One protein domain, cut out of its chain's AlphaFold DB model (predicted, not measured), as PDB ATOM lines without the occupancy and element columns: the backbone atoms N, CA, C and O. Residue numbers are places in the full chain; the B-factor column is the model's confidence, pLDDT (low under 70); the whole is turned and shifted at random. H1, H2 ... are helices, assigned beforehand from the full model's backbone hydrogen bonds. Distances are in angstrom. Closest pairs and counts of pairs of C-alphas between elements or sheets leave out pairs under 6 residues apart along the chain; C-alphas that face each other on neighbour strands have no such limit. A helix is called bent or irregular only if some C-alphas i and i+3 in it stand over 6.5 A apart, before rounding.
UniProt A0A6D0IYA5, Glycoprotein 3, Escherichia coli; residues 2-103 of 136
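This is residues 2 to 103 of the 136 residues of the protein "Glycoprotein 3" of Escherichia coli (UniProt A0A6D0IYA5). The printed part is a long, open loop: it runs out along the long helix H1 and, past a corner, along H2, turns at the far end through a stretch with no named element, and comes back along H3, the small helix H4 and a tail that ends near where H1 begins. H2 and H3 form a hairpin at one end and H4 lies near H1 toward the other, while in between H1 and H3 stay apart, so that the loop is open there. The printed part has 102 residues, with four named helices in the order H1, H2, H3, H4 and no named strand, and its class is all helix. It is extended, with a radius of gyration of the C-alphas of 21.4 A, and its outline is a rod with spans of 69 by 27 by 20 A.

H1, residues 2 to 31, begins at C-alpha 2 at (58.970, 40.977, -46.552) and is 42.1 A from first to last C-alpha. It is neither bent nor irregular, but only just: C-alphas 28 and 31 are 6.1 A apart. H2, residues 33 to 46, is 20.1 A long and ends at C-alpha 46 at (37.910, -0.901, -9.968). H3, residues 62 to 80, is 27.5 A long and begins at C-alpha 62 at (41.206, 3.735, -10.033). H4, residues 89 to 94, ends at C-alpha 94 at (44.458, 26.862, -45.974).

H1 and H2 meet only through their link. H2 and H3 touch and form a helical hairpin, opposite ways at a steep tilt of 41 degrees; their closest C-alphas, those of Ile 43 and Pro 62, are 5.3 A apart. H3 touches H2 with residues 62 to 66 alone. H1 and H4 are close but not clearly touching; their closest C-alphas, those of His 12 and Thr 94, are 7.3 A apart. They run opposite ways at a shallow tilt of 23 degrees. H1 and H3, H2 and H4, and H3 and H4 are apart. In H1, H2 and H3 every O i to N i+4 pair is within hydrogen-bond range; in H4 it is 1 of 2.

The two C-alphas farthest apart, those of Leu 50 and His 103, are 69.6 A apart, while the first and last printed C-alphas, those of Asp 2 and His 103, are 7.9 A apart. Residues 20 to 27 of H1 stand free, and so do residues 29 to 34, of which 29 to 31 belong to H1, residues 53 to 59, and residues 71 to 82, of which 71 to 80 belong to H3. The link from H1 to H2 is tight, that from H2 to H3 is long, with 15 residues, and that from H3 to H4 is short, with 8. The printed part has no cut. Its mean pLDDT is 86.4, and residues 52 to 57, 86 to 87 and 100 are under 70.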
ATOM      1  N   ASP A   2      58.800  41.571 -47.896       79.00
ATOM      2  CA  ASP A   2      58.970  40.977 -46.552       79.00
ATOM      3  C   ASP A   2      57.879  41.343 -45.533       79.00
ATOM      4  O   ASP A   2      57.422  40.497 -44.769       79.00
ATOM      5  N   SER A   3      57.422  42.600 -45.516       79.19
ATOM      6  CA  SER A   3      56.363  43.049 -44.602       79.19
ATOM      7  C   SER A   3      55.038  42.321 -44.848       79.19
ATOM      8  O   SER A   3      54.438  41.799 -43.908       79.19
ATOM      9  N   THR A   4      54.607  42.255 -46.108       83.00
ATOM     10  CA  THR A   4      53.384  41.568 -46.538       83.00
ATOM     11  C   THR A   4      53.500  40.055 -46.362       83.00
ATOM     12  O   THR A   4      52.552  39.431 -45.899       83.00
ATOM     13  N   ALA A   5      54.668  39.472 -46.647       83.94
ATOM     14  CA  ALA A   5      54.940  38.055 -46.413       83.94
ATOM     15  C   ALA A   5      54.794  37.682 -44.931       83.94
ATOM     16  O   ALA A   5      54.097  36.732 -44.583       83.94
ATOM     17  N   THR A   6      55.391  38.475 -44.037       83.31
ATOM     18  CA  THR A   6      55.254  38.282 -42.589       83.31
ATOM     19  C   THR A   6      53.807  38.440 -42.126       83.31
ATOM     20  O   THR A   6      53.350  37.658 -41.296       83.31
ATOM     21  N   ALA A   7      53.068  39.419 -42.657       86.56
ATOM     22  CA  ALA A   7      51.651  39.590 -42.339       86.56
ATOM     23  C   ALA A   7      50.813  38.378 -42.784       86.56
ATOM     24  O   ALA A   7      50.017  37.870 -41.998       86.56
ATOM     25  N   TYR A   8      51.051  37.868 -43.994       87.44
ATOM     26  CA  TYR A   8      50.397  36.668 -44.516       87.44
ATOM     27  C   TYR A   8      50.679  35.430 -43.655       87.44
ATOM     28  O   TYR A   8      49.737  34.773 -43.219       87.44
ATOM     29  N   ARG A   9      51.951  35.143 -43.331       86.56
ATOM     30  CA  ARG A   9      52.314  33.995 -42.477       86.56
ATOM     31  C   ARG A   9      51.654  34.079 -41.096       86.56
ATOM     32  O   ARG A   9      51.182  33.071 -40.582       86.56
ATOM     33  N   LYS A  10      51.577  35.280 -40.508       89.00
ATOM     34  CA  LYS A  10      50.889  35.503 -39.226       89.00
ATOM     35  C   LYS A  10      49.385  35.263 -39.326       89.00
ATOM     36  O   LYS A  10      48.831  34.611 -38.449       89.00
ATOM     37  N   ALA A  11      48.741  35.771 -40.375       90.12
ATOM     38  CA  ALA A  11      47.312  35.567 -40.596       90.12
ATOM     39  C   ALA A  11      46.982  34.085 -40.832       90.12
ATOM     40  O   ALA A  11      46.031  33.572 -40.248       90.12
ATOM     41  N   HIS A  12      47.802  33.390 -41.627       90.94
ATOM     42  CA  HIS A  12      47.684  31.948 -41.857       90.94
ATOM     43  C   HIS A  12      47.806  31.159 -40.551       90.94
ATOM     44  O   HIS A  12      46.910  30.385 -40.223       90.94
ATOM     45  N   HIS A  13      48.859  31.418 -39.768       90.62
ATOM     46  CA  HIS A  13      49.058  30.751 -38.483       90.62
ATOM     47  C   HIS A  13      47.896  31.009 -37.520       90.62
ATOM     48  O   HIS A  13      47.386  30.069 -36.924       90.62
ATOM     49  N   HIS A  14      47.441  32.260 -37.413       92.06
ATOM     50  CA  HIS A  14      46.326  32.617 -36.543       92.06
ATOM     51  C   HIS A  14      45.044  31.859 -36.902       92.06
ATOM     52  O   HIS A  14      44.398  31.301 -36.020       92.06
ATOM     53  N   LEU A  15      44.704  31.792 -38.192       91.06
ATOM     54  CA  LEU A  15      43.530  31.058 -38.655       91.06
ATOM     55  C   LEU A  15      43.653  29.555 -38.375       91.06
ATOM     56  O   LEU A  15      42.692  28.946 -37.912       91.06
ATOM     57  N   LEU A  16      44.825  28.961 -38.620       91.12
ATOM     58  CA  LEU A  16      45.056  27.541 -38.353       91.12
ATOM     59  C   LEU A  16      44.971  27.225 -36.851       91.12
ATOM     60  O   LEU A  16      44.405  26.200 -36.482       91.12
ATOM     61  N   SER A  17      45.483  28.111 -35.994       92.06
ATOM     62  CA  SER A  17      45.366  27.985 -34.539       92.06
ATOM     63  C   SER A  17      43.913  28.031 -34.073       92.06
ATOM     64  O   SER A  17      43.510  27.152 -33.320       92.06
ATOM     65  N   LEU A  18      43.124  28.998 -34.555       93.19
ATOM     66  CA  LEU A  18      41.703  29.106 -34.206       93.19
ATOM     67  C   LEU A  18      40.914  27.871 -34.643       93.19
ATOM     68  O   LEU A  18      40.090  27.362 -33.890       93.19
ATOM     69  N   TYR A  19      41.176  27.378 -35.854       91.62
ATOM     70  CA  TYR A  19      40.536  26.163 -36.347       91.62
ATOM     71  C   TYR A  19      40.914  24.947 -35.491       91.62
ATOM     72  O   TYR A  19      40.033  24.220 -35.052       91.62
ATOM     73  N   ALA A  20      42.201  24.750 -35.193       91.69
ATOM     74  CA  ALA A  20      42.654  23.624 -34.375       91.69
ATOM     75  C   ALA A  20      42.090  23.654 -32.943       91.69
ATOM     76  O   ALA A  20      41.754  22.606 -32.396       91.69
ATOM     77  N   GLU A  21      41.982  24.841 -32.344       94.44
ATOM     78  CA  GLU A  21      41.374  25.034 -31.025       94.44
ATOM     79  C   GLU A  21      39.889  24.661 -31.042       94.44
ATOM     80  O   GLU A  21      39.457  23.839 -30.235       94.44
ATOM     81  N   HIS A  22      39.143  25.180 -32.021       93.31
ATOM     82  CA  HIS A  22      37.728  24.868 -32.202       93.31
ATOM     83  C   HIS A  22      37.482  23.372 -32.431       93.31
ATOM     84  O   HIS A  22      36.616  22.786 -31.787       93.31
ATOM     85  N   GLU A  23      38.241  22.734 -33.328       91.75
ATOM     86  CA  GLU A  23      38.086  21.305 -33.621       91.75
ATOM     87  C   GLU A  23      38.344  20.440 -32.382       91.75
ATOM     88  O   GLU A  23      37.604  19.491 -32.115       91.75
ATOM     89  N   LEU A  24      39.367  20.778 -31.587       94.19
ATOM     90  CA  LEU A  24      39.666  20.051 -30.357       94.19
ATOM     91  C   LEU A  24      38.573  20.248 -29.301       94.19
ATOM     92  O   LEU A  24      38.142  19.274 -28.685       94.19
ATOM     93  N   GLU A  25      38.123  21.485 -29.090       95.38
ATOM     94  CA  GLU A  25      37.055  21.797 -28.138       95.38
ATOM     95  C   GLU A  25      35.746  21.097 -28.520       95.38
ATOM     96  O   GLU A  25      35.126  20.436 -27.685       95.38
ATOM     97  N   HIS A  26      35.361  21.174 -29.795       93.94
ATOM     98  CA  HIS A  26      34.179  20.496 -30.312       93.94
ATOM     99  C   HIS A  26      34.271  18.980 -30.108       93.94
ATOM    100  O   HIS A  26      33.334  18.368 -29.595       93.94
ATOM    101  N   ALA A  27      35.415  18.368 -30.432       92.75
ATOM    102  CA  ALA A  27      35.609  16.937 -30.239       92.75
ATOM    103  C   ALA A  27      35.467  16.533 -28.760       92.75
ATOM    104  O   ALA A  27      34.758  15.569 -28.453       92.75
ATOM    105  N   LEU A  28      36.091  17.281 -27.847       94.19
ATOM    106  CA  LEU A  28      36.037  17.005 -26.409       94.19
ATOM    107  C   LEU A  28      34.628  17.152 -25.828       94.19
ATOM    108  O   LEU A  28      34.230  16.325 -25.007       94.19
ATOM    109  N   ASN A  29      33.880  18.168 -26.255       93.38
ATOM    110  CA  ASN A  29      32.573  18.482 -25.684       93.38
ATOM    111  C   ASN A  29      31.441  17.643 -26.287       93.38
ATOM    112  O   ASN A  29      30.583  17.162 -25.553       93.38
ATOM    113  N   GLU A  30      31.447  17.437 -27.604       93.06
ATOM    114  CA  GLU A  30      30.299  16.864 -28.320       93.06
ATOM    115  C   GLU A  30      30.502  15.391 -28.704       93.06
ATOM    116  O   GLU A  30      29.535  14.651 -28.866       93.06
ATOM    117  N   THR A  31      31.749  14.924 -28.855       91.38
ATOM    118  CA  THR A  31      32.014  13.593 -29.446       91.38
ATOM    119  C   THR A  31      32.608  12.572 -28.470       91.38
ATOM    120  O   THR A  31      32.553  11.366 -28.722       91.38
ATOM    121  N   CYS A  32      33.149  13.010 -27.328       93.75
ATOM    122  CA  CYS A  32      33.834  12.130 -26.375       93.75
ATOM    123  C   CYS A  32      32.920  11.388 -25.377       93.75
ATOM    124  O   CYS A  32      33.434  10.624 -24.557       93.75
ATOM    125  N   GLU A  33      31.594  11.544 -25.440       94.25
ATOM    126  CA  GLU A  33      30.650  10.984 -24.453       94.25
ATOM    127  C   GLU A  33      30.838   9.471 -24.226       94.25
ATOM    128  O   GLU A  33      30.915   9.001 -23.086       94.25
ATOM    129  N   ALA A  34      30.989   8.698 -25.305       95.31
ATOM    130  CA  ALA A  34      31.162   7.249 -25.219       95.31
ATOM    131  C   ALA A  34      32.446   6.849 -24.466       95.31
ATOM    132  O   ALA A  34      32.438   5.887 -23.692       95.31
ATOM    133  N   LEU A  35      33.536   7.601 -24.658       96.19
ATOM    134  CA  LEU A  35      34.798   7.381 -23.952       96.19
ATOM    135  C   LEU A  35      34.646   7.711 -22.464       96.19
ATOM    136  O   LEU A  35      35.026   6.897 -21.625       96.19
ATOM    137  N   VAL A  36      34.036   8.854 -22.135       96.31
ATOM    138  CA  VAL A  36      33.794   9.277 -20.744       96.31
ATOM    139  C   VAL A  36      32.936   8.248 -20.007       96.31
ATOM    140  O   VAL A  36      33.282   7.829 -18.901       96.31
ATOM    141  N   ARG A  37      31.865   7.754 -20.641       97.31
ATOM    142  CA  ARG A  37      31.015   6.694 -20.083       97.31
ATOM    143  C   ARG A  37      31.801   5.405 -19.823       97.31
ATOM    144  O   ARG A  37      31.630   4.794 -18.767       97.31
ATOM    145  N   ALA A  38      32.652   4.982 -20.759       97.50
ATOM    146  CA  ALA A  38      33.477   3.785 -20.600       97.50
ATOM    147  C   ALA A  38      34.507   3.937 -19.468       97.50
ATOM    148  O   ALA A  38      34.688   3.017 -18.670       97.50
ATOM    149  N   MET A  39      35.134   5.111 -19.358       97.38
ATOM    150  CA  MET A  39      36.054   5.437 -18.267       97.38
ATOM    151  C   MET A  39      35.348   5.390 -16.914       97.38
ATOM    152  O   MET A  39      35.830   4.722 -16.004       97.38
ATOM    153  N   HIS A  40      34.184   6.033 -16.796       96.75
ATOM    154  CA  HIS A  40      33.396   6.041 -15.565       96.75
ATOM    155  C   HIS A  40      32.992   4.624 -15.141       96.75
ATOM    156  O   HIS A  40      33.141   4.251 -13.981       96.75
ATOM    157  N   LEU A  41      32.541   3.796 -16.090       96.62
ATOM    158  CA  LEU A  41      32.223   2.396 -15.814       96.62
ATOM    159  C   LEU A  41      33.455   1.613 -15.331       96.62
ATOM    160  O   LEU A  41      33.351   0.845 -14.379       96.62
ATOM    161  N   SER A  42      34.620   1.822 -15.950       94.56
ATOM    162  CA  SER A  42      35.868   1.169 -15.534       94.56
ATOM    163  C   SER A  42      36.301   1.580 -14.125       94.56
ATOM    164  O   SER A  42      36.760   0.728 -13.367       94.56
ATOM    165  N   ILE A  43      36.152   2.860 -13.773       94.19
ATOM    166  CA  ILE A  43      36.458   3.380 -12.433       94.19
ATOM    167  C   ILE A  43      35.561   2.698 -11.398       94.19
ATOM    168  O   ILE A  43      36.082   2.080 -10.478       94.19
ATOM    169  N   LEU A  44      34.239   2.703 -11.604       93.31
ATOM    170  CA  LEU A  44      33.280   2.073 -10.686       93.31
ATOM    171  C   LEU A  44      33.577   0.587 -10.436       93.31
ATOM    172  O   LEU A  44      33.418   0.086  -9.325       93.31
ATOM    173  N   VAL A  45      34.002  -0.137 -11.474       91.00
ATOM    174  CA  VAL A  45      34.368  -1.554 -11.346       91.00
ATOM    175  C   VAL A  45      35.643  -1.729 -10.516       91.00
ATOM    176  O   VAL A  45      35.723  -2.661  -9.721       91.00
ATOM    177  N   GLN A  46      36.628  -0.845 -10.677       88.31
ATOM    178  CA  GLN A  46      37.910  -0.901  -9.968       88.31
ATOM    179  C   GLN A  46      37.841  -0.370  -8.528       88.31
ATOM    180  O   GLN A  46      38.623  -0.805  -7.688       88.31
ATOM    181  N   GLU A  47      36.900   0.526  -8.224       86.88
ATOM    182  CA  GLU A  47      36.600   0.963  -6.852       86.88
ATOM    183  C   GLU A  47      36.015  -0.161  -5.989       86.88
ATOM    184  O   GLU A  47      36.039  -0.082  -4.759       86.88
ATOM    185  N   ASN A  48      35.494  -1.223  -6.611       83.56
ATOM    186  CA  ASN A  48      34.973  -2.364  -5.882       83.56
ATOM    187  C   ASN A  48      36.083  -2.988  -5.006       83.56
ATOM    188  O   ASN A  48      37.126  -3.380  -5.536       83.56
ATOM    189  N   PRO A  49      35.862  -3.176  -3.690       76.12
ATOM    190  CA  PRO A  49      36.848  -3.781  -2.791       76.12
ATOM    191  C   PRO A  49      37.346  -5.168  -3.226       76.12
ATOM    192  O   PRO A  49      38.450  -5.562  -2.865       76.12
ATOM    193  N   LEU A  50      36.555  -5.904  -4.013       78.62
ATOM    194  CA  LEU A  50      36.931  -7.204  -4.575       78.62
ATOM    195  C   LEU A  50      37.892  -7.098  -5.772       78.62
ATOM    196  O   LEU A  50      38.539  -8.086  -6.112       78.62
ATOM    197  N   ALA A  51      37.981  -5.936  -6.424       71.94
ATOM    198  CA  ALA A  51      38.841  -5.706  -7.585       71.94
ATOM    199  C   ALA A  51      40.280  -5.326  -7.194       71.94
ATOM    200  O   ALA A  51      41.206  -5.525  -7.982       71.94
ATOM    201  N   ASN A  52      40.495  -4.808  -5.982       66.00
ATOM    202  CA  ASN A  52      41.822  -4.410  -5.527       66.00
ATOM    203  C   ASN A  52      42.608  -5.609  -4.969       66.00
ATOM    204  O   ASN A  52      42.616  -5.879  -3.770       66.00
ATOM    205  N   THR A  53      43.283  -6.339  -5.858       66.88
ATOM    206  CA  THR A  53      44.137  -7.487  -5.497       66.88
ATOM    207  C   THR A  53      45.519  -7.078  -4.981       66.88
ATOM    208  O   THR A  53      46.275  -7.911  -4.485       66.88
ATOM    209  N   THR A  54      45.876  -5.802  -5.121       65.62
ATOM    210  CA  THR A  54      47.113  -5.219  -4.596       65.62
ATOM    211  C   THR A  54      46.858  -4.783  -3.158       65.62
ATOM    212  O   THR A  54      45.921  -4.037  -2.889       65.62
ATOM    213  N   GLY A  55      47.674  -5.242  -2.207       64.50
ATOM    214  CA  GLY A  55      47.595  -4.746  -0.830       64.50
ATOM    215  C   GLY A  55      47.828  -3.226  -0.740       64.50
ATOM    216  O   GLY A  55      48.060  -2.546  -1.737       64.50
ATOM    217  N   HIS A  56      47.841  -2.672   0.477       65.12
ATOM    218  CA  HIS A  56      48.075  -1.233   0.701       65.12
ATOM    219  C   HIS A  56      49.349  -0.693   0.016       65.12
ATOM    220  O   HIS A  56      49.412   0.478  -0.354       65.12
ATOM    221  N   GLN A  57      50.363  -1.542  -0.179       59.50
ATOM    222  CA  GLN A  57      51.565  -1.214  -0.939       59.50
ATOM    223  C   GLN A  57      51.325  -1.464  -2.434       59.50
ATOM    224  O   GLN A  57      51.294  -2.607  -2.879       59.50
ATOM    225  N   GLY A  58      51.164  -0.385  -3.202       71.31
ATOM    226  CA  GLY A  58      50.938  -0.446  -4.651       71.31
ATOM    227  C   GLY A  58      49.513  -0.114  -5.088       71.31
ATOM    228  O   GLY A  58      49.247  -0.106  -6.286       71.31
ATOM    229  N   TYR A  59      48.616   0.214  -4.149       76.75
ATOM    230  CA  TYR A  59      47.309   0.756  -4.500       76.75
ATOM    231  C   TYR A  59      47.463   2.074  -5.265       76.75
ATOM    232  O   TYR A  59      48.017   3.056  -4.765       76.75
ATOM    233  N   VAL A  60      46.937   2.091  -6.484       82.50
ATOM    234  CA  VAL A  60      46.756   3.294  -7.286       82.50
ATOM    235  C   VAL A  60      45.260   3.540  -7.360       82.50
ATOM    236  O   VAL A  60      44.507   2.627  -7.688       82.50
ATOM    237  N   ALA A  61      44.837   4.767  -7.055       88.56
ATOM    238  CA  ALA A  61      43.436   5.153  -7.179       88.56
ATOM    239  C   ALA A  61      42.922   4.832  -8.604       88.56
ATOM    240  O   ALA A  61      43.603   5.212  -9.569       88.56
ATOM    241  N   PRO A  62      41.773   4.148  -8.748       90.31
ATOM    242  CA  PRO A  62      41.206   3.735 -10.033       90.31
ATOM    243  C   PRO A  62      41.188   4.830 -11.098       90.31
ATOM    244  O   PRO A  62      41.556   4.600 -12.249       90.31
ATOM    245  N   GLU A  63      40.854   6.059 -10.714       93.31
ATOM    246  CA  GLU A  63      40.800   7.204 -11.620       93.31
ATOM    247  C   GLU A  63      42.175   7.516 -12.206       93.31
ATOM    248  O   GLU A  63      42.303   7.760 -13.404       93.31
ATOM    249  N   LYS A  64      43.236   7.449 -11.391       93.44
ATOM    250  CA  LYS A  64      44.611   7.665 -11.867       93.44
ATOM    251  C   LYS A  64      45.046   6.561 -12.825       93.44
ATOM    252  O   LYS A  64      45.690   6.859 -13.831       93.44
ATOM    253  N   ALA A  65      44.690   5.310 -12.532       92.06
ATOM    254  CA  ALA A  65      45.013   4.172 -13.390       92.06
ATOM    255  C   ALA A  65      44.311   4.288 -14.755       92.06
ATOM    256  O   ALA A  65      44.966   4.218 -15.798       92.06
ATOM    257  N   VAL A  66      43.002   4.557 -14.750       94.88
ATOM    258  CA  VAL A  66      42.195   4.724 -15.967       94.88
ATOM    259  C   VAL A  66      42.663   5.934 -16.781       94.88
ATOM    260  O   VAL A  66      42.880   5.806 -17.986       94.88
ATOM    261  N   MET A  67      42.913   7.085 -16.148       96.62
ATOM    262  CA  MET A  67      43.428   8.275 -16.841       96.62
ATOM    263  C   MET A  67      44.784   8.012 -17.503       96.62
ATOM    264  O   MET A  67      45.003   8.411 -18.648       96.62
ATOM    265  N   GLN A  68      45.688   7.295 -16.828       95.94
ATOM    266  CA  GLN A  68      46.995   6.958 -17.391       95.94
ATOM    267  C   GLN A  68      46.886   5.985 -18.575       95.94
ATOM    268  O   GLN A  68      47.618   6.130 -19.563       95.94
ATOM    269  N   GLN A  69      45.964   5.021 -18.513       95.81
ATOM    270  CA  GLN A  69      45.691   4.097 -19.614       95.81
ATOM    271  C   GLN A  69      45.139   4.835 -20.841       95.81
ATOM    272  O   GLN A  69      45.614   4.618 -21.962       95.81
ATOM    273  N   VAL A  70      44.169   5.730 -20.633       97.06
ATOM    274  CA  VAL A  70      43.571   6.546 -21.699       97.06
ATOM    275  C   VAL A  70      44.621   7.453 -22.327       97.06
ATOM    276  O   VAL A  70      44.781   7.434 -23.547       97.06
ATOM    277  N   LYS A  71      45.407   8.165 -21.511       97.69
ATOM    278  CA  LYS A  71      46.510   9.013 -21.981       97.69
ATOM    279  C   LYS A  71      47.477   8.238 -22.875       97.69
ATOM    280  O   LYS A  71      47.709   8.641 -24.011       97.69
ATOM    281  N   SER A  72      47.999   7.110 -22.391       97.50
ATOM    282  CA  SER A  72      48.972   6.293 -23.134       97.50
ATOM    283  C   SER A  72      48.406   5.817 -24.479       97.50
ATOM    284  O   SER A  72      49.086   5.862 -25.504       97.50
ATOM    285  N   SER A  73      47.133   5.411 -24.486       96.75
ATOM    286  CA  SER A  73      46.444   4.936 -25.690       96.75
ATOM    287  C   SER A  73      46.222   6.054 -26.713       96.75
ATOM    288  O   SER A  73      46.440   5.852 -27.909       96.75
ATOM    289  N   LEU A  74      45.802   7.240 -26.257       96.19
ATOM    290  CA  LEU A  74      45.609   8.408 -27.117       96.19
ATOM    291  C   LEU A  74      46.941   8.911 -27.678       96.19
ATOM    292  O   LEU A  74      47.034   9.128 -28.882       96.19
ATOM    293  N   GLU A  75      47.992   9.011 -26.861       97.44
ATOM    294  CA  GLU A  75      49.332   9.400 -27.322       97.44
ATOM    295  C   GLU A  75      49.849   8.475 -28.429       97.44
ATOM    296  O   GLU A  75      50.420   8.941 -29.417       97.44
ATOM    297  N   GLN A  76      49.635   7.162 -28.299       97.06
ATOM    298  CA  GLN A  76      50.019   6.206 -29.334       97.06
ATOM    299  C   GLN A  76      49.231   6.422 -30.633       97.06
ATOM    300  O   GLN A  76      49.828   6.427 -31.709       97.06
ATOM    301  N   LYS A  77      47.911   6.624 -30.547       95.69
ATOM    302  CA  LYS A  77      47.063   6.885 -31.719       95.69
ATOM    303  C   LYS A  77      47.435   8.196 -32.410       95.69
ATOM    304  O   LYS A  77      47.553   8.209 -33.629       95.69
ATOM    305  N   ILE A  78      47.698   9.257 -31.644       94.38
ATOM    306  CA  ILE A  78      48.138  10.560 -32.165       94.38
ATOM    307  C   ILE A  78      49.446  10.410 -32.947       94.38
ATOM    308  O   ILE A  78      49.546  10.904 -34.064       94.38
ATOM    309  N   LYS A  79      50.429   9.666 -32.417       94.19
ATOM    310  CA  LYS A  79      51.704   9.409 -33.116       94.19
ATOM    311  C   LYS A  79      51.538   8.666 -34.444       94.19
ATOM    312  O   LYS A  79      52.394   8.788 -35.312       94.19
ATOM    313  N   GLN A  80      50.486   7.863 -34.583       93.56
ATOM    314  CA  GLN A  80      50.194   7.091 -35.794       93.56
ATOM    315  C   GLN A  80      49.302   7.849 -36.784       93.56
ATOM    316  O   GLN A  80      49.187   7.439 -37.938       93.56
ATOM    317  N   MET A  81      48.651   8.924 -36.341       88.75
ATOM    318  CA  MET A  81      47.684   9.651 -37.144       88.75
ATOM    319  C   MET A  81      48.376  10.504 -38.208       88.75
ATOM    320  O   MET A  81      49.398  11.141 -37.960       88.75
ATOM    321  N   GLN A  82      47.785  10.535 -39.400       85.69
ATOM    322  CA  GLN A  82      48.174  11.429 -40.486       85.69
ATOM    323  C   GLN A  82      46.958  12.264 -40.873       85.69
ATOM    324  O   GLN A  82      45.876  11.717 -41.091       85.69
ATOM    325  N   ILE A  83      47.130  13.583 -40.943       82.25
ATOM    326  CA  ILE A  83      46.059  14.501 -41.343       82.25
ATOM    327  C   ILE A  83      45.927  14.446 -42.866       82.25
ATOM    328  O   ILE A  83      46.891  14.717 -43.587       82.25
ATOM    329  N   SER A  84      44.737  14.096 -43.357       76.69
ATOM    330  CA  SER A  84      44.439  14.073 -44.788       76.69
ATOM    331  C   SER A  84      43.695  15.333 -45.209       76.69
ATOM    332  O   SER A  84      42.568  15.579 -44.790       76.69
ATOM    333  N   LEU A  85      44.280  16.085 -46.138       74.44
ATOM    334  CA  LEU A  85      43.683  17.311 -46.679       74.44
ATOM    335  C   LEU A  85      42.467  17.061 -47.587       74.44
ATOM    336  O   LEU A  85      41.773  18.001 -47.964       74.44
ATOM    337  N   THR A  86      42.210  15.814 -47.987       67.38
ATOM    338  CA  THR A  86      41.136  15.483 -48.937       67.38
ATOM    339  C   THR A  86      39.747  15.442 -48.303       67.38
ATOM    340  O   THR A  86      38.762  15.590 -49.026       67.38
ATOM    341  N   GLY A  87      39.664  15.267 -46.980       67.31
ATOM    342  CA  GLY A  87      38.403  15.193 -46.234       67.31
ATOM    343  C   GLY A  87      38.012  16.480 -45.507       67.31
ATOM    344  O   GLY A  87      36.882  16.582 -45.042       67.31
ATOM    345  N   GLU A  88      38.911  17.464 -45.422       75.62
ATOM    346  CA  GLU A  88      38.733  18.640 -44.567       75.62
ATOM    347  C   GLU A  88      38.613  19.929 -45.398       75.62
ATOM    348  O   GLU A  88      39.595  20.369 -46.000       75.62
ATOM    349  N   PRO A  89      37.428  20.569 -45.457       74.19
ATOM    350  CA  PRO A  89      37.187  21.705 -46.347       74.19
ATOM    351  C   PRO A  89      38.021  22.938 -45.982       74.19
ATOM    352  O   PRO A  89      38.477  23.647 -46.879       74.19
ATOM    353  N   VAL A  90      38.260  23.176 -44.687       80.00
ATOM    354  CA  VAL A  90      39.077  24.302 -44.214       80.00
ATOM    355  C   VAL A  90      40.550  24.054 -44.528       80.00
ATOM    356  O   VAL A  90      41.169  24.870 -45.211       80.00
ATOM    357  N   LEU A  91      41.098  22.898 -44.129       82.06
ATOM    358  CA  LEU A  91      42.506  22.572 -44.379       82.06
ATOM    359  C   LEU A  91      42.836  22.414 -45.866       82.06
ATOM    360  O   LEU A  91      43.958  22.702 -46.276       82.06
ATOM    361  N   ARG A  92      41.870  22.020 -46.704       80.94
ATOM    362  CA  ARG A  92      42.045  21.993 -48.161       80.94
ATOM    363  C   ARG A  92      42.334  23.379 -48.743       80.94
ATOM    364  O   ARG A  92      43.070  23.478 -49.722       80.94
ATOM    365  N   LEU A  93      41.736  24.428 -48.179       79.75
ATOM    366  CA  LEU A  93      41.921  25.805 -48.640       79.75
ATOM    367  C   LEU A  93      43.156  26.455 -48.018       79.75
ATOM    368  O   LEU A  93      43.850  27.217 -48.685       79.75
ATOM    369  N   THR A  94      43.419  26.171 -46.745       78.69
ATOM    370  CA  THR A  94      44.458  26.862 -45.974       78.69
ATOM    371  C   THR A  94      45.802  26.149 -46.036       78.69
ATOM    372  O   THR A  94      46.840  26.803 -45.971       78.69
ATOM    373  N   GLY A  95      45.806  24.825 -46.198       83.12
ATOM    374  CA  GLY A  95      46.996  23.993 -46.073       83.12
ATOM    375  C   GLY A  95      47.560  23.973 -44.646       83.12
ATOM    376  O   GLY A  95      47.240  24.806 -43.798       83.12
ATOM    377  N   LEU A  96      48.454  23.019 -44.377       83.69
ATOM    378  CA  LEU A  96      49.125  22.894 -43.072       83.69
ATOM    379  C   LEU A  96      50.267  23.903 -42.884       83.69
ATOM    380  O   LEU A  96      50.754  24.093 -41.773       83.69
ATOM    381  N   SER A  97      50.708  24.546 -43.963       81.88
ATOM    382  CA  SER A  97      51.767  25.547 -43.943       81.88
ATOM    383  C   SER A  97      51.436  26.707 -44.873       81.88
ATOM    384  O   SER A  97      50.788  26.547 -45.909       81.88
ATOM    385  N   ALA A  98      51.901  27.895 -44.496       80.06
ATOM    386  CA  ALA A  98      51.792  29.069 -45.340       80.06
ATOM    387  C   ALA A  98      52.664  28.872 -46.589       80.06
ATOM    388  O   ALA A  98      53.881  28.723 -46.475       80.06
ATOM    389  N   ALA A  99      52.059  28.897 -47.778       74.56
ATOM    390  CA  ALA A  99      52.810  28.867 -49.032       74.56
ATOM    391  C   ALA A  99      53.818  30.031 -49.095       74.56
ATOM    392  O   ALA A  99      53.437  31.193 -48.936       74.56
ATOM    393  N   THR A 100      55.096  29.734 -49.333       68.88
ATOM    394  CA  THR A 100      56.154  30.741 -49.489       68.88
ATOM    395  C   THR A 100      56.545  30.887 -50.956       68.88
ATOM    396  O   THR A 100      56.759  29.906 -51.666       68.88
ATOM    397  N   LEU A 101      56.621  32.134 -51.433       73.06
ATOM    398  CA  LEU A 101      57.173  32.454 -52.753       73.06
ATOM    399  C   LEU A 101      58.647  32.865 -52.609       73.06
ATOM    400  O   LEU A 101      58.987  33.481 -51.599       73.06
ATOM    401  N   PRO A 102      59.510  32.644 -53.624       70.88
ATOM    402  CA  PRO A 102      60.950  32.925 -53.526       70.88
ATOM    403  C   PRO A 102      61.308  34.364 -53.119       70.88
ATOM    404  O   PRO A 102      62.365  34.612 -52.556       70.88
ATOM    405  N   HIS A 103      60.419  35.325 -53.386       71.19
ATOM    406  CA  HIS A 103      60.622  36.740 -53.066       71.19
ATOM    407  C   HIS A 103      60.145  37.149 -51.659       71.19
ATOM    408  O   HIS A 103      60.132  38.338 -51.335       71.19
TER     409      HIS A 103